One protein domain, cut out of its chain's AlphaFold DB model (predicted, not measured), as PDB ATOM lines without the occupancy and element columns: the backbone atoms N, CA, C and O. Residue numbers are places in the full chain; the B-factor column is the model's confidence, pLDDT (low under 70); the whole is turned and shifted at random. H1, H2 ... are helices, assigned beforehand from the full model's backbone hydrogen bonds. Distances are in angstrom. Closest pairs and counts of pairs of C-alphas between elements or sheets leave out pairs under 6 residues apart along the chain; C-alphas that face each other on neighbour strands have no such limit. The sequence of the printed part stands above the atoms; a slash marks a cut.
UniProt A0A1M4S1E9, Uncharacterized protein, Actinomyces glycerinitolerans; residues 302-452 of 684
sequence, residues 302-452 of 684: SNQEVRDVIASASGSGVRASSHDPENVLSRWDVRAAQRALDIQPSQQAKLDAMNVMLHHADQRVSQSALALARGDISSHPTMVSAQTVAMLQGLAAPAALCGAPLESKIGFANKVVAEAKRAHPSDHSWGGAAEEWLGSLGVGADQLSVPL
ATOM      1  N   SER A 302     222.257 395.254 482.898       63.41
ATOM      2  CA  SER A 302     223.709 395.312 482.771       63.41
ATOM      3  C   SER A 302     224.365 394.216 483.616       63.41
ATOM      4  O   SER A 302     223.778 393.706 484.567       63.41
ATOM      5  N   ASN A 303     225.617 393.855 483.306       69.69
ATOM      6  CA  ASN A 303     226.352 392.877 484.125       69.69
ATOM      7  C   ASN A 303     226.482 393.338 485.581       69.69
ATOM      8  O   ASN A 303     226.552 392.498 486.471       69.69
ATOM      9  N   GLN A 304     226.524 394.651 485.819       72.69
ATOM     10  CA  GLN A 304     226.582 395.187 487.169       72.69
ATOM     11  C   GLN A 304     225.235 395.049 487.881       72.69
ATOM     12  O   GLN A 304     225.214 394.489 488.965       72.69
ATOM     13  N   GLU A 305     224.121 395.428 487.246       74.56
ATOM     14  CA  GLU A 305     222.778 395.226 487.818       74.56
ATOM     15  C   GLU A 305     222.508 393.743 488.120       74.56
ATOM     16  O   GLU A 305     222.001 393.420 489.188       74.56
ATOM     17  N   VAL A 306     222.907 392.826 487.228       79.81
ATOM     18  CA  VAL A 306     222.777 391.379 487.469       79.81
ATOM     19  C   VAL A 306     223.581 390.941 488.698       79.81
ATOM     20  O   VAL A 306     223.061 390.213 489.542       79.81
ATOM     21  N   ARG A 307     224.836 391.391 488.833       81.00
ATOM     22  CA  ARG A 307     225.656 391.096 490.021       81.00
ATOM     23  C   ARG A 307     225.063 391.699 491.286       81.00
ATOM     24  O   ARG A 307     225.135 391.056 492.327       81.00
ATOM     25  N   ASP A 308     224.490 392.893 491.199       80.81
ATOM     26  CA  ASP A 308     223.913 393.595 492.341       80.81
ATOM     27  C   ASP A 308     222.674 392.857 492.872       80.81
ATOM     28  O   ASP A 308     222.542 392.719 494.087       80.81
ATOM     29  N   VAL A 309     221.826 392.286 492.001       84.12
ATOM     30  CA  VAL A 309     220.713 391.416 492.437       84.12
ATOM     31  C   VAL A 309     221.244 390.223 493.236       84.12
ATOM     32  O   VAL A 309     220.794 389.992 494.357       84.12
ATOM     33  N   ILE A 310     222.257 389.517 492.722       85.75
ATOM     34  CA  ILE A 310     222.851 388.366 493.422       85.75
ATOM     35  C   ILE A 310     223.511 388.793 494.743       85.75
ATOM     36  O   ILE A 310     223.283 388.168 495.776       85.75
ATOM     37  N   ALA A 311     224.280 389.883 494.750       78.88
ATOM     38  CA  ALA A 311     224.983 390.362 495.939       78.88
ATOM     39  C   ALA A 311     224.028 390.861 497.036       78.88
ATOM     40  O   ALA A 311     224.256 390.586 498.216       78.88
ATOM     41  N   SER A 312     222.947 391.550 496.651       70.50
ATOM     42  CA  SER A 312     221.941 392.082 497.579       70.50
ATOM     43  C   SER A 312     221.191 390.979 498.330       70.50
ATOM     44  O   SER A 312     220.860 391.143 499.504       70.50
ATOM     45  N   ALA A 313     220.996 389.826 497.689       64.81
ATOM     46  CA  ALA A 313     220.336 388.670 498.280       64.81
ATOM     47  C   ALA A 313     221.250 387.849 499.207       64.81
ATOM     48  O   ALA A 313     220.760 387.184 500.114       64.81
ATOM     49  N   SER A 314     222.575 387.923 499.040       58.88
ATOM     50  CA  SER A 314     223.545 387.223 499.900       58.88
ATOM     51  C   SER A 314     223.830 387.923 501.239       58.88
ATOM     52  O   SER A 314     224.715 387.490 501.973       58.88
ATOM     53  N   GLY A 315     223.159 389.038 501.558       52.47
ATOM     54  CA  GLY A 315     223.435 389.828 502.769       52.47
ATOM     55  C   GLY A 315     224.801 390.535 502.767       52.47
ATOM     56  O   GLY A 315     225.176 391.173 503.752       52.47
ATOM     57  N   SER A 316     225.541 390.457 501.658       44.78
ATOM     58  CA  SER A 316     226.763 391.219 501.428       44.78
ATOM     59  C   SER A 316     226.356 392.670 501.200       44.78
ATOM     60  O   SER A 316     225.743 392.989 500.185       44.78
ATOM     61  N   GLY A 317     226.636 393.542 502.173       39.81
ATOM     62  CA  GLY A 317     226.254 394.960 502.205       39.81
ATOM     63  C   GLY A 317     226.892 395.844 501.126       39.81
ATOM     64  O   GLY A 317     227.367 396.941 501.422       39.81
ATOM     65  N   VAL A 318     226.909 395.400 499.870       39.06
ATOM     66  CA  VAL A 318     227.234 396.229 498.717       39.06
ATOM     67  C   VAL A 318     226.033 397.131 498.473       39.06
ATOM     68  O   VAL A 318     224.997 396.719 497.956       39.06
ATOM     69  N   ARG A 319     226.167 398.376 498.943       40.66
ATOM     70  CA  ARG A 319     225.221 399.464 498.700       40.66
ATOM     71  C   ARG A 319     224.878 399.509 497.218       40.66
ATOM     72  O   ARG A 319     225.784 399.565 496.390       40.66
ATOM     73  N   ALA A 320     223.573 399.533 496.959       39.84
ATOM     74  CA  ALA A 320     222.971 399.772 495.664       39.84
ATOM     75  C   ALA A 320     223.820 400.763 494.857       39.84
ATOM     76  O   ALA A 320     224.008 401.921 495.253       39.84
ATOM     77  N   SER A 321     224.310 400.301 493.708       44.34
ATOM     78  CA  SER A 321     224.493 401.188 492.568       44.34
ATOM     79  C   SER A 321     223.199 402.002 492.405       44.34
ATOM     80  O   SER A 321     222.136 401.589 492.857       44.34
ATOM     81  N   SER A 322     223.289 403.210 491.860       45.78
ATOM     82  CA  SER A 322     222.254 404.258 491.830       45.78
ATOM     83  C   SER A 322     220.960 403.916 491.051       45.78
ATOM     84  O   SER A 322     220.439 404.753 490.315       45.78
ATOM     85  N   HIS A 323     220.468 402.686 491.135       53.84
ATOM     86  CA  HIS A 323     219.344 402.135 490.404       53.84
ATOM     87  C   HIS A 323     218.229 401.758 491.379       53.84
ATOM     88  O   HIS A 323     218.468 401.221 492.459       53.84
ATOM     89  N   ASP A 324     217.000 402.073 490.986       65.12
ATOM     90  CA  ASP A 324     215.790 401.697 491.709       65.12
ATOM     91  C   ASP A 324     215.657 400.154 491.732       65.12
ATOM     92  O   ASP A 324     215.589 399.543 490.658       65.12
ATOM     93  N   PRO A 325     215.662 399.499 492.911       68.50
ATOM     94  CA  PRO A 325     215.651 398.040 493.016       68.50
ATOM     95  C   PRO A 325     214.399 397.413 492.397       68.50
ATOM     96  O   PRO A 325     214.495 396.355 491.775       68.50
ATOM     97  N   GLU A 326     213.244 398.078 492.481       73.38
ATOM     98  CA  GLU A 326     212.008 397.566 491.881       73.38
ATOM     99  C   GLU A 326     212.093 397.586 490.351       73.38
ATOM    100  O   GLU A 326     211.664 396.653 489.674       73.38
ATOM    101  N   ASN A 327     212.735 398.611 489.794       69.44
ATOM    102  CA  ASN A 327     212.977 398.717 488.363       69.44
ATOM    103  C   ASN A 327     213.917 397.605 487.852       69.44
ATOM    104  O   ASN A 327     213.670 397.006 486.803       69.44
ATOM    105  N   VAL A 328     214.978 397.281 488.595       71.75
ATOM    106  CA  VAL A 328     215.888 396.171 488.258       71.75
ATOM    107  C   VAL A 328     215.162 394.823 488.332       71.75
ATOM    108  O   VAL A 328     215.217 394.048 487.378       71.75
ATOM    109  N   LEU A 329     214.419 394.564 489.412       80.06
ATOM    110  CA  LEU A 329     213.673 393.313 489.591       80.06
ATOM    111  C   LEU A 329     212.533 393.160 488.573       80.06
ATOM    112  O   LEU A 329     212.280 392.056 488.098       80.06
ATOM    113  N   SER A 330     211.885 394.256 488.161       75.06
ATOM    114  CA  SER A 330     210.827 394.230 487.138       75.06
ATOM    115  C   SER A 330     211.301 393.790 485.751       75.06
ATOM    116  O   SER A 330     210.498 393.309 484.952       75.06
ATOM    117  N   ARG A 331     212.603 393.928 485.483       68.94
ATOM    118  CA  ARG A 331     213.263 393.509 484.243       68.94
ATOM    119  C   ARG A 331     213.939 392.146 484.340       68.94
ATOM    120  O   ARG A 331     214.517 391.690 483.356       68.94
ATOM    121  N   TRP A 332     213.923 391.527 485.515       79.56
ATOM    122  CA  TRP A 332     214.555 390.236 485.723       79.56
ATOM    123  C   TRP A 332     213.780 389.130 485.000       79.56
ATOM    124  O   TRP A 332     212.573 388.974 485.191       79.56
ATOM    125  N   ASP A 333     214.482 388.342 484.189       76.38
ATOM    126  CA  ASP A 333     213.925 387.227 483.427       76.38
ATOM    127  C   ASP A 333     214.862 386.000 483.428       76.38
ATOM    128  O   ASP A 333     215.909 385.968 484.078       76.38
ATOM    129  N   VAL A 334     214.478 384.954 482.690       80.12
ATOM    130  CA  VAL A 334     215.250 383.700 482.579       80.12
ATOM    131  C   VAL A 334     216.641 383.934 481.976       80.12
ATOM    132  O   VAL A 334     217.595 383.249 482.337       80.12
ATOM    133  N   ARG A 335     216.793 384.925 481.091       74.00
ATOM    134  CA  ARG A 335     218.077 385.261 480.462       74.00
ATOM    135  C   ARG A 335     218.992 385.973 481.444       74.00
ATOM    136  O   ARG A 335     220.179 385.659 481.496       74.00
ATOM    137  N   ALA A 336     218.449 386.878 482.257       76.69
ATOM    138  CA  ALA A 336     219.173 387.497 483.358       76.69
ATOM    139  C   ALA A 336     219.678 386.439 484.350       76.69
ATOM    140  O   ALA A 336     220.841 386.497 484.746       76.69
ATOM    141  N   ALA A 337     218.858 385.431 484.669       84.94
ATOM    142  CA  ALA A 337     219.262 384.310 485.519       84.94
ATOM    143  C   ALA A 337     220.380 383.455 484.896       84.94
ATOM    144  O   ALA A 337     221.354 383.132 485.574       84.94
ATOM    145  N   GLN A 338     220.299 383.135 483.600       81.38
ATOM    146  CA  GLN A 338     221.372 382.420 482.896       81.38
ATOM    147  C   GLN A 338     222.675 383.232 482.915       81.38
ATOM    148  O   GLN A 338     223.737 382.741 483.295       81.38
ATOM    149  N   ARG A 339     222.579 384.521 482.589       77.50
ATOM    150  CA  ARG A 339     223.717 385.439 482.553       77.50
ATOM    151  C   ARG A 339     224.328 385.668 483.937       77.50
ATOM    152  O   ARG A 339     225.542 385.835 484.042       77.50
ATOM    153  N   ALA A 340     223.527 385.612 485.002       85.69
ATOM    154  CA  ALA A 340     224.016 385.637 486.378       85.69
ATOM    155  C   ALA A 340     224.962 384.470 486.685       85.69
ATOM    156  O   ALA A 340     225.886 384.659 487.475       85.69
ATOM    157  N   LEU A 341     224.775 383.307 486.047       85.12
ATOM    158  CA  LEU A 341     225.686 382.162 486.133       85.12
ATOM    159  C   LEU A 341     226.897 382.336 485.212       85.12
ATOM    160  O   LEU A 341     228.021 382.047 485.618       85.12
ATOM    161  N   ASP A 342     226.696 382.825 483.989       81.06
ATOM    162  CA  ASP A 342     227.767 382.949 482.990       81.06
ATOM    163  C   ASP A 342     228.836 383.977 483.384       81.06
ATOM    164  O   ASP A 342     230.015 383.789 483.086       81.06
ATOM    165  N   ILE A 343     228.449 385.035 484.105       80.94
ATOM    166  CA  ILE A 343     229.370 386.066 484.611       80.94
ATOM    167  C   ILE A 343     230.274 385.536 485.739       80.94
ATOM    168  O   ILE A 343     231.316 386.140 486.013       80.94
ATOM    169  N   GLN A 344     229.904 384.443 486.416       84.50
ATOM    170  CA  GLN A 344     230.655 383.971 487.578       84.50
ATOM    171  C   GLN A 344     232.017 383.385 487.179       84.50
ATOM    172  O   GLN A 344     232.094 382.550 486.273       84.50
ATOM    173  N   PRO A 345     233.095 383.755 487.893       82.25
ATOM    174  CA  PRO A 345     234.457 383.386 487.514       82.25
ATOM    175  C   PRO A 345     234.817 381.930 487.838       82.25
ATOM    176  O   PRO A 345     235.791 381.410 487.298       82.25
ATOM    177  N   SER A 346     234.079 381.266 488.732       90.00
ATOM    178  CA  SER A 346     234.391 379.914 489.204       90.00
ATOM    179  C   SER A 346     233.145 379.043 489.310       90.00
ATOM    180  O   SER A 346     232.028 379.543 489.436       90.00
ATOM    181  N   GLN A 347     233.339 377.721 489.301       86.69
ATOM    182  CA  GLN A 347     232.237 376.776 489.474       86.69
ATOM    183  C   GLN A 347     231.550 376.954 490.831       86.69
ATOM    184  O   GLN A 347     230.327 376.945 490.883       86.69
ATOM    185  N   GLN A 348     232.309 377.197 491.905       87.50
ATOM    186  CA  GLN A 348     231.731 377.452 493.226       87.50
ATOM    187  C   GLN A 348     230.851 378.708 493.222       87.50
ATOM    188  O   GLN A 348     229.709 378.645 493.658       87.50
ATOM    189  N   ALA A 349     231.321 379.805 492.619       87.75
ATOM    190  CA  ALA A 349     230.533 381.031 492.508       87.75
ATOM    191  C   ALA A 349     229.247 380.833 491.681       87.75
ATOM    192  O   ALA A 349     228.233 381.469 491.960       87.75
ATOM    193  N   LYS A 350     229.249 379.920 490.695       91.25
ATOM    194  CA  LYS A 350     228.028 379.516 489.974       91.25
ATOM    195  C   LYS A 350     227.044 378.768 490.871       91.25
ATOM    196  O   LYS A 350     225.848 379.030 490.780       91.25
ATOM    197  N   LEU A 351     227.527 377.850 491.711       92.12
ATOM    198  CA  LEU A 351     226.678 377.127 492.665       92.12
ATOM    199  C   LEU A 351     226.079 378.084 493.700       92.12
ATOM    200  O   LEU A 351     224.878 378.030 493.958       92.12
ATOM    201  N   ASP A 352     226.892 379.001 494.221       88.75
ATOM    202  CA  ASP A 352     226.456 380.013 495.183       88.75
ATOM    203  C   ASP A 352     225.403 380.936 494.552       88.75
ATOM    204  O   ASP A 352     224.324 381.113 495.112       88.75
ATOM    205  N   ALA A 353     225.654 381.450 493.341       90.50
ATOM    206  CA  ALA A 353     224.692 382.276 492.610       90.50
ATOM    207  C   ALA A 353     223.376 381.530 492.330       90.50
ATOM    208  O   ALA A 353     222.301 382.105 492.497       90.50
ATOM    209  N   MET A 354     223.436 380.247 491.955       92.38
ATOM    210  CA  MET A 354     222.242 379.412 491.773       92.38
ATOM    211  C   MET A 354     221.443 379.281 493.075       92.38
ATOM    212  O   MET A 354     220.233 379.506 493.081       92.38
ATOM    213  N   ASN A 355     222.108 378.963 494.189       89.56
ATOM    214  CA  ASN A 355     221.453 378.851 495.493       89.56
ATOM    215  C   ASN A 355     220.840 380.176 495.948       89.56
ATOM    216  O   ASN A 355     219.718 380.176 496.456       89.56
ATOM    217  N   VAL A 356     221.529 381.295 495.716       89.94
ATOM    218  CA  VAL A 356     221.019 382.640 496.002       89.94
ATOM    219  C   VAL A 356     219.764 382.937 495.187       89.94
ATOM    220  O   VAL A 356     218.778 383.398 495.753       89.94
ATOM    221  N   MET A 357     219.755 382.639 493.883       91.56
ATOM    222  CA  MET A 357     218.570 382.864 493.052       91.56
ATOM    223  C   MET A 357     217.380 382.010 493.501       91.56
ATOM    224  O   MET A 357     216.265 382.517 493.580       91.56
ATOM    225  N   LEU A 358     217.599 380.734 493.836       89.31
ATOM    226  CA  LEU A 358     216.531 379.831 494.285       89.31
ATOM    227  C   LEU A 358     215.909 380.256 495.626       89.31
ATOM    228  O   LEU A 358     214.705 380.092 495.813       89.31
ATOM    229  N   HIS A 359     216.712 380.814 496.537       86.38
ATOM    230  CA  HIS A 359     216.266 381.320 497.842       86.38
ATOM    231  C   HIS A 359     215.871 382.802 497.824       86.38
ATOM    232  O   HIS A 359     215.567 383.375 498.871       86.38
ATOM    233  N   HIS A 360     215.885 383.440 496.655       87.06
ATOM    234  CA  HIS A 360     215.617 384.862 496.546       87.06
ATOM    235  C   HIS A 360     214.178 385.188 496.978       87.06
ATOM    236  O   HIS A 360     213.227 384.521 496.564       87.06
ATOM    237  N   ALA A 361     214.015 386.242 497.788       84.31
ATOM    238  CA  ALA A 361     212.714 386.650 498.326       84.31
ATOM    239  C   ALA A 361     211.725 387.081 497.227       84.31
ATOM    240  O   ALA A 361     210.528 386.813 497.316       84.31
ATOM    241  N   ASP A 362     212.227 387.735 496.176       85.06
ATOM    242  CA  ASP A 362     211.433 388.061 494.989       85.06
ATOM    243  C   ASP A 362     211.179 386.813 494.128       85.06
ATOM    244  O   ASP A 362     212.119 386.162 493.655       85.06
ATOM    245  N   GLN A 363     209.900 386.514 493.889       84.88
ATOM    246  CA  GLN A 363     209.464 385.363 493.098       84.88
ATOM    247  C   GLN A 363     209.946 385.407 491.646       84.88
ATOM    248  O   GLN A 363     210.168 384.350 491.064       84.88
ATOM    249  N   ARG A 364     210.146 386.591 491.052       85.38
ATOM    250  CA  ARG A 364     210.635 386.724 489.668       85.38
ATOM    251  C   ARG A 364     212.013 386.081 489.522       85.38
ATOM    252  O   ARG A 364     212.266 385.359 488.559       85.38
ATOM    253  N   VAL A 365     212.877 386.283 490.517       88.75
ATOM    254  CA  VAL A 365     214.235 385.727 490.539       88.75
ATOM    255  C   VAL A 365     214.200 384.219 490.764       88.75
ATOM    256  O   VAL A 365     214.745 383.469 489.954       88.75
ATOM    257  N   SER A 366     213.489 383.747 491.786       88.19
ATOM    258  CA  SER A 366     213.437 382.311 492.082       88.19
ATOM    259  C   SER A 366     212.727 381.496 490.995       88.19
ATOM    260  O   SER A 366     213.221 380.436 490.607       88.19
ATOM    261  N   GLN A 367     211.644 382.007 490.401       87.12
ATOM    262  CA  GLN A 367     210.968 381.357 489.270       87.12
ATOM    263  C   GLN A 367     211.830 381.337 488.006       87.12
ATOM    264  O   GLN A 367     211.833 380.339 487.285       87.12
ATOM    265  N   SER A 368     212.589 382.401 487.732       86.19
ATOM    266  CA  SER A 368     213.484 382.429 486.571       86.19
ATOM    267  C   SER A 368     214.603 381.383 486.666       86.19
ATOM    268  O   SER A 368     214.918 380.746 485.663       86.19
ATOM    269  N   ALA A 369     215.138 381.137 487.869       89.19
ATOM    270  CA  ALA A 369     216.127 380.089 488.108       89.19
ATOM    271  C   ALA A 369     215.538 378.688 487.891       89.19
ATOM    272  O   ALA A 369     216.186 377.842 487.281       89.19
ATOM    273  N   LEU A 370     214.287 378.452 488.309       85.31
ATOM    274  CA  LEU A 370     213.576 377.206 487.997       85.31
ATOM    275  C   LEU A 370     213.352 377.028 486.493       85.31
ATOM    276  O   LEU A 370     213.519 375.930 485.959       85.31
ATOM    277  N   ALA A 371     212.996 378.108 485.798       83.44
ATOM    278  CA  ALA A 371     212.733 378.087 484.365       83.44
ATOM    279  C   ALA A 371     213.978 377.739 483.527       83.44
ATOM    280  O   ALA A 371     213.825 377.221 482.417       83.44
ATOM    281  N   LEU A 372     215.196 377.921 484.058       81.12
ATOM    282  CA  LEU A 372     216.433 377.452 483.412       81.12
ATOM    283  C   LEU A 372     216.418 375.943 483.151       81.12
ATOM    284  O   LEU A 372     216.976 375.479 482.159       81.12
ATOM    285  N   ALA A 373     215.726 375.175 483.992       72.69
ATOM    286  CA  ALA A 373     215.596 373.733 483.839       72.69
ATOM    287  C   ALA A 373     214.543 373.304 482.791       72.69
ATOM    288  O   ALA A 373     214.270 372.115 482.639       72.69
ATOM    289  N   ARG A 374     213.943 374.261 482.059       68.62
ATOM    290  CA  ARG A 374     213.028 374.040 480.917       68.62
ATOM    291  C   ARG A 374     211.902 373.026 481.185       68.62
ATOM    292  O   ARG A 374     211.510 372.279 480.295       68.62
ATOM    293  N   GLY A 375     211.378 373.014 482.410       60.56
ATOM    294  CA  GLY A 375     210.265 372.152 482.826       60.56
ATOM    295  C   GLY A 375     210.665 370.871 483.565       60.56
ATOM    296  O   GLY A 375     209.836 370.341 484.298       60.56
ATOM    297  N   ASP A 376     211.919 370.416 483.472       73.19
ATOM    298  CA  ASP A 376     212.444 369.319 484.294       73.19
ATOM    299  C   ASP A 376     213.603 369.812 485.161       73.19
ATOM    300  O   ASP A 376     214.762 369.815 484.743       73.19
ATOM    301  N   ILE A 377     213.289 370.171 486.407       77.38
ATOM    302  CA  ILE A 377     214.259 370.620 487.419       77.38
ATOM    303  C   ILE A 377     215.413 369.631 487.633       77.38
ATOM    304  O   ILE A 377     216.525 370.038 487.961       77.38
ATOM    305  N   SER A 378     215.194 368.338 487.381       77.38
ATOM    306  CA  SER A 378     216.215 367.299 487.513       77.38
ATOM    307  C   SER A 378     217.249 367.347 486.379       77.38
ATOM    308  O   SER A 378     218.350 366.810 486.513       77.38
ATOM    309  N   SER A 379     216.934 367.964 485.242       78.25
ATOM    310  CA  SER A 379     217.814 367.997 484.070       78.25
ATOM    311  C   SER A 379     218.955 369.013 484.179       78.25
ATOM    312  O   SER A 379     219.936 368.895 483.448       78.25
ATOM    313  N   HIS A 380     218.868 369.981 485.099       84.69
ATOM    314  CA  HIS A 380     219.824 371.083 485.174       84.69
ATOM    315  C   HIS A 380     220.987 370.786 486.148       84.69
ATOM    316  O   HIS A 380     220.813 370.899 487.365       84.69
ATOM    317  N   PRO A 381     222.209 370.488 485.662       86.81
ATOM    318  CA  PRO A 381     223.304 369.984 486.497       86.81
ATOM    319  C   PRO A 381     223.728 370.969 487.591       86.81
ATOM    320  O   PRO A 381     223.849 370.586 488.747       86.81
ATOM    321  N   THR A 382     223.856 372.263 487.278       88.75
ATOM    322  CA  THR A 382     224.236 373.289 488.270       88.75
ATOM    323  C   THR A 382     223.229 373.399 489.415       88.75
ATOM    324  O   THR A 382     223.614 373.716 490.533       88.75
ATOM    325  N   MET A 383     221.947 373.126 489.151       91.25
ATOM    326  CA  MET A 383     220.890 373.192 490.161       91.25
ATOM    327  C   MET A 383     220.986 371.995 491.109       91.25
ATOM    328  O   MET A 383     220.932 372.174 492.322       91.25
ATOM    329  N   VAL A 384     221.208 370.796 490.555       91.81
ATOM    330  CA  VAL A 384     221.447 369.571 491.332       91.81
ATOM    331  C   VAL A 384     222.698 369.723 492.198       91.81
ATOM    332  O   VAL A 384     222.623 369.507 493.406       91.81
ATOM    333  N   SER A 385     223.822 370.170 491.632       92.50
ATOM    334  CA  SER A 385     225.060 370.369 492.392       92.50
ATOM    335  C   SER A 385     224.909 371.441 493.477       92.50
ATOM    336  O   SER A 385     225.375 371.252 494.597       92.50
ATOM    337  N   ALA A 386     224.224 372.552 493.186       91.44
ATOM    338  CA  ALA A 386     224.013 373.623 494.160       91.44
ATOM    339  C   ALA A 386     223.157 373.146 495.344       91.44
ATOM    340  O   ALA A 386     223.501 373.402 496.498       91.44
ATOM    341  N   GLN A 387     222.094 372.383 495.069       93.50
ATOM    342  CA  GLN A 387     221.252 371.792 496.110       93.50
ATOM    343  C   GLN A 387     221.934 370.643 496.850       93.50
ATOM    344  O   GLN A 387     221.714 370.488 498.045       93.50
ATOM    345  N   THR A 388     222.828 369.901 496.196       93.44
ATOM    346  CA  THR A 388     223.689 368.917 496.867       93.44
ATOM    347  C   THR A 388     224.558 369.599 497.918       93.44
ATOM    348  O   THR A 388     224.585 369.163 499.063       93.44
ATOM    349  N   VAL A 389     225.208 370.715 497.569       91.56
ATOM    350  CA  VAL A 389     226.003 371.499 498.529       91.56
ATOM    351  C   VAL A 389     225.129 372.060 499.654       91.56
ATOM    352  O   VAL A 389     225.506 371.951 500.817       91.56
ATOM    353  N   ALA A 390     223.957 372.616 499.335       89.94
ATOM    354  CA  ALA A 390     223.043 373.176 500.334       89.94
ATOM    355  C   ALA A 390     222.540 372.111 501.326       89.94
ATOM    356  O   ALA A 390     222.569 372.329 502.535       89.94
ATOM    357  N   MET A 391     222.155 370.935 500.821       93.31
ATOM    358  CA  MET A 391     221.736 369.788 501.627       93.31
ATOM    359  C   MET A 391     222.860 369.320 502.556       93.31
ATOM    360  O   MET A 391     222.633 369.130 503.746       93.31
ATOM    361  N   LEU A 392     224.087 369.178 502.043       90.31
ATOM    362  CA  LEU A 392     225.246 368.790 502.857       90.31
ATOM    363  C   LEU A 392     225.580 369.828 503.946       90.31
ATOM    364  O   LEU A 392     226.177 369.478 504.959       90.31
ATOM    365  N   GLN A 393     225.183 371.090 503.757       89.00
ATOM    366  CA  GLN A 393     225.311 372.165 504.749       89.00
ATOM    367  C   GLN A 393     224.130 372.241 505.734       89.00
ATOM    368  O   GLN A 393     224.138 373.108 506.607       89.00
ATOM    369  N   GLY A 394     223.123 371.369 505.611       86.75
ATOM    370  CA  GLY A 394     221.926 371.384 506.459       86.75
ATOM    371  C   GLY A 394     220.966 372.541 506.161       86.75
ATOM    372  O   GLY A 394     220.193 372.947 507.027       86.75
ATOM    373  N   LEU A 395     221.024 373.118 504.958       88.75
ATOM    374  CA  LEU A 395     220.065 374.135 504.527       88.75
ATOM    375  C   LEU A 395     218.774 373.467 504.050       88.75
ATOM    376  O   LEU A 395     218.810 372.382 503.481       88.75
ATOM    377  N   ALA A 396     217.635 374.132 504.245       89.38
ATOM    378  CA  ALA A 396     216.345 373.664 503.742       89.38
ATOM    379  C   ALA A 396     216.236 373.809 502.214       89.38
ATOM    380  O   ALA A 396     216.930 374.615 501.592       89.38
ATOM    381  N   ALA A 397     215.327 373.048 501.604       89.62
ATOM    382  CA  ALA A 397     215.012 373.171 500.192       89.62
ATOM    383  C   ALA A 397     214.332 374.530 499.901       89.62
ATOM    384  O   ALA A 397     213.445 374.956 500.648       89.62
ATOM    385  N   PRO A 398     214.698 375.211 498.800       87.06
ATOM    386  CA  PRO A 398     214.077 376.466 498.408       87.06
ATOM    387  C   PRO A 398     212.564 376.329 498.205       87.06
ATOM    388  O   PRO A 398     212.106 375.430 497.497       87.06
ATOM    389  N   ALA A 399     211.790 377.292 498.716       82.56
ATOM    390  CA  ALA A 399     210.327 377.320 498.584       82.56
ATOM    391  C   ALA A 399     209.847 377.233 497.123       82.56
ATOM    392  O   ALA A 399     208.786 376.677 496.837       82.56
ATOM    393  N   ALA A 400     210.652 377.746 496.190       78.94
ATOM    394  CA  ALA A 400     210.394 377.666 494.760       78.94
ATOM    395  C   ALA A 400     210.316 376.203 494.265       78.94
ATOM    396  O   ALA A 400     209.442 375.869 493.467       78.94
ATOM    397  N   LEU A 401     211.169 375.308 494.782       83.75
ATOM    398  CA  LEU A 401     211.160 373.880 494.436       83.75
ATOM    399  C   LEU A 401     209.977 373.132 495.066       83.75
ATOM    400  O   LEU A 401     209.473 372.177 494.475       83.75
ATOM    401  N   CYS A 402     209.485 373.576 496.226       80.75
ATOM    402  CA  CYS A 402     208.361 372.937 496.918       80.75
ATOM    403  C   CYS A 402     207.055 372.981 496.103       80.75
ATOM    404  O   CYS A 402     206.225 372.078 496.241       80.75
ATOM    405  N   GLY A 403     206.896 373.993 495.240       78.38
ATOM    406  CA  GLY A 403     205.741 374.162 494.350       78.38
ATOM    407  C   GLY A 403     205.730 373.257 493.111       78.38
ATOM    408  O   GLY A 403     204.740 373.251 492.381       78.38
ATOM    409  N   ALA A 404     206.799 372.495 492.853       81.94
ATOM    410  CA  ALA A 404     206.861 371.571 491.723       81.94
ATOM    411  C   ALA A 404     206.003 370.302 491.954       81.94
ATOM    412  O   ALA A 404     205.780 369.903 493.105       81.94
ATOM    413  N   PRO A 405     205.549 369.619 490.880       85.50
ATOM    414  CA  PRO A 405     204.841 368.344 490.985       85.50
ATOM    415  C   PRO A 405     205.648 367.300 491.766       85.50
ATOM    416  O   PRO A 405     206.873 367.242 491.649       85.50
ATOM    417  N   LEU A 406     204.964 366.446 492.534       86.12
ATOM    418  CA  LEU A 406     205.611 365.459 493.409       86.12
ATOM    419  C   LEU A 406     206.596 364.551 492.653       86.12
ATOM    420  O   LEU A 406     207.711 364.348 493.122       86.12
ATOM    421  N   GLU A 407     206.232 364.076 491.461       85.44
ATOM    422  CA  GLU A 407     207.103 363.238 490.623       85.44
ATOM    423  C   GLU A 407     208.401 363.956 490.226       85.44
ATOM    424  O   GLU A 407     209.488 363.382 490.310       85.44
ATOM    425  N   SER A 408     208.315 365.241 489.864       85.75
ATOM    426  CA  SER A 408     209.485 366.066 489.547       85.75
ATOM    427  C   SER A 408     210.363 366.294 490.777       85.75
ATOM    428  O   SER A 408     211.589 366.248 490.667       85.75
ATOM    429  N   LYS A 409     209.757 366.485 491.958       90.00
ATOM    430  CA  LYS A 409     210.483 366.621 493.231       90.00
ATOM    431  C   LYS A 409     211.228 365.337 493.596       90.00
ATOM    432  O   LYS A 409     212.399 365.411 493.951       90.00
ATOM    433  N   ILE A 410     210.597 364.172 493.438       89.69
ATOM    434  CA  ILE A 410     211.229 362.862 493.666       89.69
ATOM    435  C   ILE A 410     212.376 362.635 492.670       89.69
ATOM    436  O   ILE A 410     213.477 362.245 493.062       89.69
ATOM    437  N   GLY A 411     212.159 362.911 491.379       89.25
ATOM    438  CA  GLY A 411     213.198 362.797 490.349       89.25
ATOM    439  C   GLY A 411     214.404 363.704 490.619       89.25
ATOM    440  O   GLY A 411     215.551 363.276 490.475       89.25
ATOM    441  N   PHE A 412     214.154 364.936 491.065       91.38
ATOM    442  CA  PHE A 412     215.189 365.883 491.476       91.38
ATOM    443  C   PHE A 412     215.950 365.404 492.717       91.38
ATOM    444  O   PHE A 412     217.178 365.321 492.689       91.38
ATOM    445  N   ALA A 413     215.227 365.014 493.770       92.44
ATOM    446  CA  ALA A 413     215.799 364.507 495.012       92.44
ATOM    447  C   ALA A 413     216.695 363.280 494.780       92.44
ATOM    448  O   ALA A 413     217.804 363.221 495.307       92.44
ATOM    449  N   ASN A 414     216.282 362.349 493.912       92.50
ATOM    450  CA  ASN A 414     217.104 361.197 493.539       92.50
ATOM    451  C   ASN A 414     218.450 361.605 492.921       92.50
ATOM    452  O   ASN A 414     219.467 360.978 493.213       92.50
ATOM    453  N   LYS A 415     218.489 362.655 492.092       93.31
ATOM    454  CA  LYS A 415     219.745 363.143 491.501       93.31
ATOM    455  C   LYS A 415     220.635 363.838 492.529       93.31
ATOM    456  O   LYS A 415     221.832 363.565 492.536       93.31
ATOM    457  N   VAL A 416     220.058 364.654 493.415       93.88
ATOM    458  CA  VAL A 416     220.783 365.330 494.509       93.88
ATOM    459  C   VAL A 416     221.422 364.301 495.447       93.88
ATOM    460  O   VAL A 416     222.628 364.328 495.684       93.88
ATOM    461  N   VAL A 417     220.645 363.318 495.908       93.06
ATOM    462  CA  VAL A 417     221.131 362.247 496.791       93.06
ATOM    463  C   VAL A 417     222.161 361.358 496.084       93.06
ATOM    464  O   VAL A 417     223.180 360.997 496.678       93.06
ATOM    465  N   ALA A 418     221.953 361.024 494.804       91.31
ATOM    466  CA  ALA A 418     222.934 360.270 494.020       91.31
ATOM    467  C   ALA A 418     224.264 361.020 493.870       91.31
ATOM    468  O   ALA A 418     225.327 360.396 493.885       91.31
ATOM    469  N   GLU A 419     224.220 362.343 493.705       92.81
ATOM    470  CA  GLU A 419     225.410 363.182 493.605       92.81
ATOM    471  C   GLU A 419     226.142 363.291 494.945       92.81
ATOM    472  O   GLU A 419     227.351 363.057 494.973       92.81
ATOM    473  N   ALA A 420     225.423 363.502 496.053       91.25
ATOM    474  CA  ALA A 420     225.986 363.474 497.406       91.25
ATOM    475  C   ALA A 420     226.691 362.144 497.699       91.25
ATOM    476  O   ALA A 420     227.858 362.122 498.087       91.25
ATOM    477  N   LYS A 421     226.021 361.020 497.421       89.12
ATOM    478  CA  LYS A 421     226.577 359.672 497.605       89.12
ATOM    479  C   LYS A 421     227.812 359.423 496.741       89.12
ATOM    480  O   LYS A 421     228.728 358.723 497.165       89.12
ATOM    481  N   ARG A 422     227.855 359.979 495.526       88.31
ATOM    482  CA  ARG A 422     229.021 359.873 494.635       88.31
ATOM    483  C   ARG A 422     230.196 360.711 495.137       88.31
ATOM    484  O   ARG A 422     231.330 360.252 495.045       88.31
ATOM    485  N   ALA A 423     229.931 361.916 495.639       85.75
ATOM    486  CA  ALA A 423     230.949 362.806 496.191       85.75
ATOM    487  C   ALA A 423     231.500 362.292 497.533       85.75
ATOM    488  O   ALA A 423     232.695 362.405 497.795       85.75
ATOM    489  N   HIS A 424     230.641 361.668 498.342       85.00
ATOM    490  CA  HIS A 424     230.937 361.211 499.697       85.00
ATOM    491  C   HIS A 424     230.554 359.729 499.905       85.00
ATOM    492  O   HIS A 424     229.652 359.418 500.684       85.00
ATOM    493  N   PRO A 425     231.232 358.776 499.237       78.56
ATOM    494  CA  PRO A 425     230.828 357.366 499.236       78.56
ATOM    495  C   PRO A 425     231.021 356.640 500.575       78.56
ATOM    496  O   PRO A 425     230.431 355.582 500.782       78.56
ATOM    497  N   SER A 426     231.866 357.166 501.464       75.75
ATOM    498  CA  SER A 426     232.189 356.557 502.768       75.75
ATOM    499  C   SER A 426     231.813 357.435 503.960       75.75
ATOM    500  O   SER A 426     232.044 357.036 505.096       75.75
ATOM    501  N   ASP A 427     231.263 358.622 503.708       78.19
ATOM    502  CA  ASP A 427     230.748 359.494 504.756       78.19
ATOM    503  C   ASP A 427     229.245 359.245 504.888       78.19
ATOM    504  O   ASP A 427     228.502 359.335 503.909       78.19
ATOM    505  N   HIS A 428     228.809 358.895 506.092       77.75
ATOM    506  CA  HIS A 428     227.411 358.610 506.408       77.75
ATOM    507  C   HIS A 428     226.769 359.713 507.264       77.75
ATOM    508  O   HIS A 428     225.570 359.663 507.526       77.75
ATOM    509  N   SER A 429     227.534 360.741 507.654       79.50
ATOM    510  CA  SER A 429     227.074 361.812 508.549       79.50
ATOM    511  C   SER A 429     226.011 362.724 507.925       79.50
ATOM    512  O   SER A 429     225.186 363.296 508.634       79.50
ATOM    513  N   TRP A 430     225.974 362.811 506.593       84.88
ATOM    514  CA  TRP A 430     225.037 363.668 505.864       84.88
ATOM    515  C   TRP A 430     223.611 363.109 505.759       84.88
ATOM    516  O   TRP A 430     222.720 363.830 505.312       84.88
ATOM    517  N   GLY A 431     223.368 361.857 506.172       85.06
ATOM    518  CA  GLY A 431     222.042 361.232 506.095       85.06
ATOM    519  C   GLY A 431     220.957 362.047 506.807       85.06
ATOM    520  O   GLY A 431     219.903 362.296 506.231       85.06
ATOM    521  N   GLY A 432     221.255 362.566 508.003       84.69
ATOM    522  CA  GLY A 432     220.306 363.386 508.768       84.69
ATOM    523  C   GLY A 432     219.967 364.707 508.075       84.69
ATOM    524  O   GLY A 432     218.797 365.049 507.936       84.69
ATOM    525  N   ALA A 433     220.979 365.406 507.553       87.62
ATOM    526  CA  ALA A 433     220.778 366.646 506.805       87.62
ATOM    527  C   ALA A 433     219.974 366.417 505.509       87.62
ATOM    528  O   ALA A 433     219.136 367.239 505.137       87.62
ATOM    529  N   ALA A 434     220.175 365.274 504.844       90.06
ATOM    530  CA  ALA A 434     219.374 364.893 503.684       90.06
ATOM    531  C   ALA A 434     217.906 364.652 504.041       90.06
ATOM    532  O   ALA A 434     217.030 365.066 503.288       90.06
ATOM    533  N   GLU A 435     217.613 364.023 505.176       87.62
ATOM    534  CA  GLU A 435     216.235 363.810 505.625       87.62
ATOM    535  C   GLU A 435     215.511 365.119 505.934       87.62
ATOM    536  O   GLU A 435     214.372 365.301 505.507       87.62
ATOM    537  N   GLU A 436     216.175 366.049 506.620       89.12
ATOM    538  CA  GLU A 436     215.621 367.377 506.897       89.12
ATOM    539  C   GLU A 436     215.353 368.150 505.598       89.12
ATOM    540  O   GLU A 436     214.274 368.724 505.412       89.12
ATOM    541  N   TRP A 437     216.294 368.098 504.651       93.12
ATOM    542  CA  TRP A 437     216.129 368.710 503.335       93.12
ATOM    543  C   TRP A 437     214.973 368.072 502.543       93.12
ATOM    544  O   TRP A 437     214.119 368.789 502.017       93.12
ATOM    545  N   LEU A 438     214.865 366.740 502.511       91.00
ATOM    546  CA  LEU A 438     213.756 366.023 501.862       91.00
ATOM    547  C   LEU A 438     212.404 366.357 502.500       91.00
ATOM    548  O   LEU A 438     211.431 366.617 501.786       91.00
ATOM    549  N   GLY A 439     212.360 366.427 503.832       88.88
ATOM    550  CA  GLY A 439     211.184 366.843 504.588       88.88
ATOM    551  C   GLY A 439     210.732 368.251 504.203       88.88
ATOM    552  O   GLY A 439     209.549 368.465 503.939       88.88
ATOM    553  N   SER A 440     211.670 369.192 504.059       91.44
ATOM    554  CA  SER A 440     211.363 370.557 503.607       91.44
ATOM    555  C   SER A 440     210.853 370.628 502.155       91.44
ATOM    556  O   SER A 440     210.036 371.488 501.822       91.44
ATOM    557  N   LEU A 441     211.257 369.682 501.300       89.25
ATOM    558  CA  LEU A 441     210.751 369.528 499.929       89.25
ATOM    559  C   LEU A 441     209.371 368.827 499.877       89.25
ATOM    560  O   LEU A 441     208.668 368.873 498.856       89.25
ATOM    561  N   GLY A 442     208.962 368.188 500.978       88.81
ATOM    562  CA  GLY A 442     207.761 367.361 501.076       88.81
ATOM    563  C   GLY A 442     207.900 366.019 500.355       88.81
ATOM    564  O   GLY A 442     206.937 365.568 499.736       88.81
ATOM    565  N   VAL A 443     209.101 365.430 500.369       88.69
ATOM    566  CA  VAL A 443     209.403 364.109 499.797       88.69
ATOM    567  C   VAL A 443     209.783 363.156 500.927       88.69
ATOM    568  O   VAL A 443     210.637 363.473 501.751       88.69
ATOM    569  N   GLY A 444     209.150 361.983 500.964       83.38
ATOM    570  CA  GLY A 444     209.514 360.921 501.900       83.38
ATOM    571  C   GLY A 444     210.778 360.197 501.437       83.38
ATOM    572  O   GLY A 444     210.966 359.961 500.244       83.38
ATOM    573  N   ALA A 445     211.667 359.831 502.360       80.88
ATOM    574  CA  ALA A 445     212.879 359.093 501.991       80.88
ATOM    575  C   ALA A 445     212.589 357.667 501.478       80.88
ATOM    576  O   ALA A 445     213.399 357.106 500.749       80.88
ATOM    577  N   ASP A 446     211.428 357.104 501.813       79.88
ATOM    578  CA  ASP A 446     210.881 355.851 501.275       79.88
ATOM    579  C   ASP A 446     210.510 355.945 499.783       79.88
ATOM    580  O   ASP A 446     210.458 354.933 499.089       79.88
ATOM    581  N   GLN A 447     210.299 357.159 499.267       84.31
ATOM    582  CA  GLN A 447     209.961 357.416 497.863       84.31
ATOM    583  C   GLN A 447     211.198 357.515 496.955       84.31
ATOM    584  O   GLN A 447     211.070 357.638 495.733       84.31
ATOM    585  N   LEU A 448     212.403 357.500 497.531       85.69
ATOM    586  CA  LEU A 448     213.655 357.587 496.787       85.69
ATOM    587  C   LEU A 448     214.075 356.218 496.247       85.69
ATOM    588  O   LEU A 448     213.958 355.195 496.913       85.69
ATOM    589  N   SER A 449     214.646 356.208 495.042       84.38
ATOM    590  CA  SER A 449     215.292 355.017 494.478       84.38
ATOM    591  C   SER A 449     216.720 354.835 494.994       84.38
ATOM    592  O   SER A 449     217.274 353.737 494.931       84.38
ATOM    593  N   VAL A 450     217.329 355.909 495.507       80.31
ATOM    594  CA  VAL A 450     218.670 355.895 496.091       80.31
ATOM    595  C   VAL A 450     218.552 355.866 497.617       80.31
ATOM    596  O   VAL A 450     218.036 356.825 498.188       80.31
ATOM    597  N   PRO A 451     219.057 354.819 498.297       80.62
ATOM    598  CA  PRO A 451     218.969 354.734 499.750       80.62
ATOM    599  C   PRO A 451     219.879 355.773 500.413       80.62
ATOM    600  O   PRO A 451     221.044 355.938 500.013       80.62
ATOM    601  N   LEU A 452     219.337 356.439 501.436       83.81
ATOM    602  CA  LEU A 452     220.061 357.361 502.309       83.81
ATOM    603  C   LEU A 452     220.953 356.598 503.301       83.81
ATOM    604  O   LEU A 452     220.635 355.464 503.668       83.81
TER     605      LEU A 452
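AT A GLANCE: This is residues 302 to 452 of the 684 residues of an uncharacterized protein of Actinomyces glycerinitolerans (UniProt A0A1M4S1E9). The longest helix, H8, lies across one end of an elongated all-helix body; it and H6 cross, and H9 folds back beside it. H4 crosses H6 on the side away from H8 and joins this half to a second one, H1 to H5, with H1 and H2 toward the far end. The printed part has 151 residues with nine named helices, H1 to H9 in chain order, and no named strand. It is compact, with a radius of gyration of the C-alphas of 15.8 A, and spans 50 by 29 by 21 A.

IN THESE COORDINATES: H8, residues 406 to 423, is 25.6 A long and begins at C-alpha 406 (205.611, 365.459, 493.409). H9 is residues 431 to 441, H7 399 to 402, and H6 381 to 392, 16.5 A. H4, residues 347 to 358, is 16.7 A; H5 is 363 to 371, H3 334 to 342 and H2 325 to 330. H1, residues 303 to 313, begins at C-alpha 303 (226.352, 392.877, 484.125).

HOW THE PARTS SIT: H8, with residues 412 to 420 alone, touches H6 about perpendicular, at 73 degrees; the closest C-alphas, Thr 388 and Val 416, are 5.2 A apart. H8 and H9 form a hairpin but only just touch, with 3 pairs of C-alphas within 8 A, the closest Lys 409 and Leu 441 at 7.3 A. H7 touches H9, with C-alphas 402 and 441 closest at 5.1 A. H4, with residues 350 to 355 alone, touches H6 at 82 degrees, closest at C-alphas 351 and 386, 4.6 A. H3 and H4 form a hairpin at a shallow tilt of 27 degrees. H5 touches H3, with C-alphas 334 and 368 closest at 4.5 A. H1 touches H3 at 89 degrees. H1 and H8 are apart. Every O i to N i+4 pair is within hydrogen-bond range in H1 to H6, H8 and H9; H7 is too short for one.

THE WHOLE: The farthest C-alphas, Ser 322 and Asp 446, are 50.6 A apart. The printed part has no cut; the H1 to H2 link is long, at 11 residues. The mean pLDDT of the printed part is 81.5, with residues 313 to 325 among those under 70.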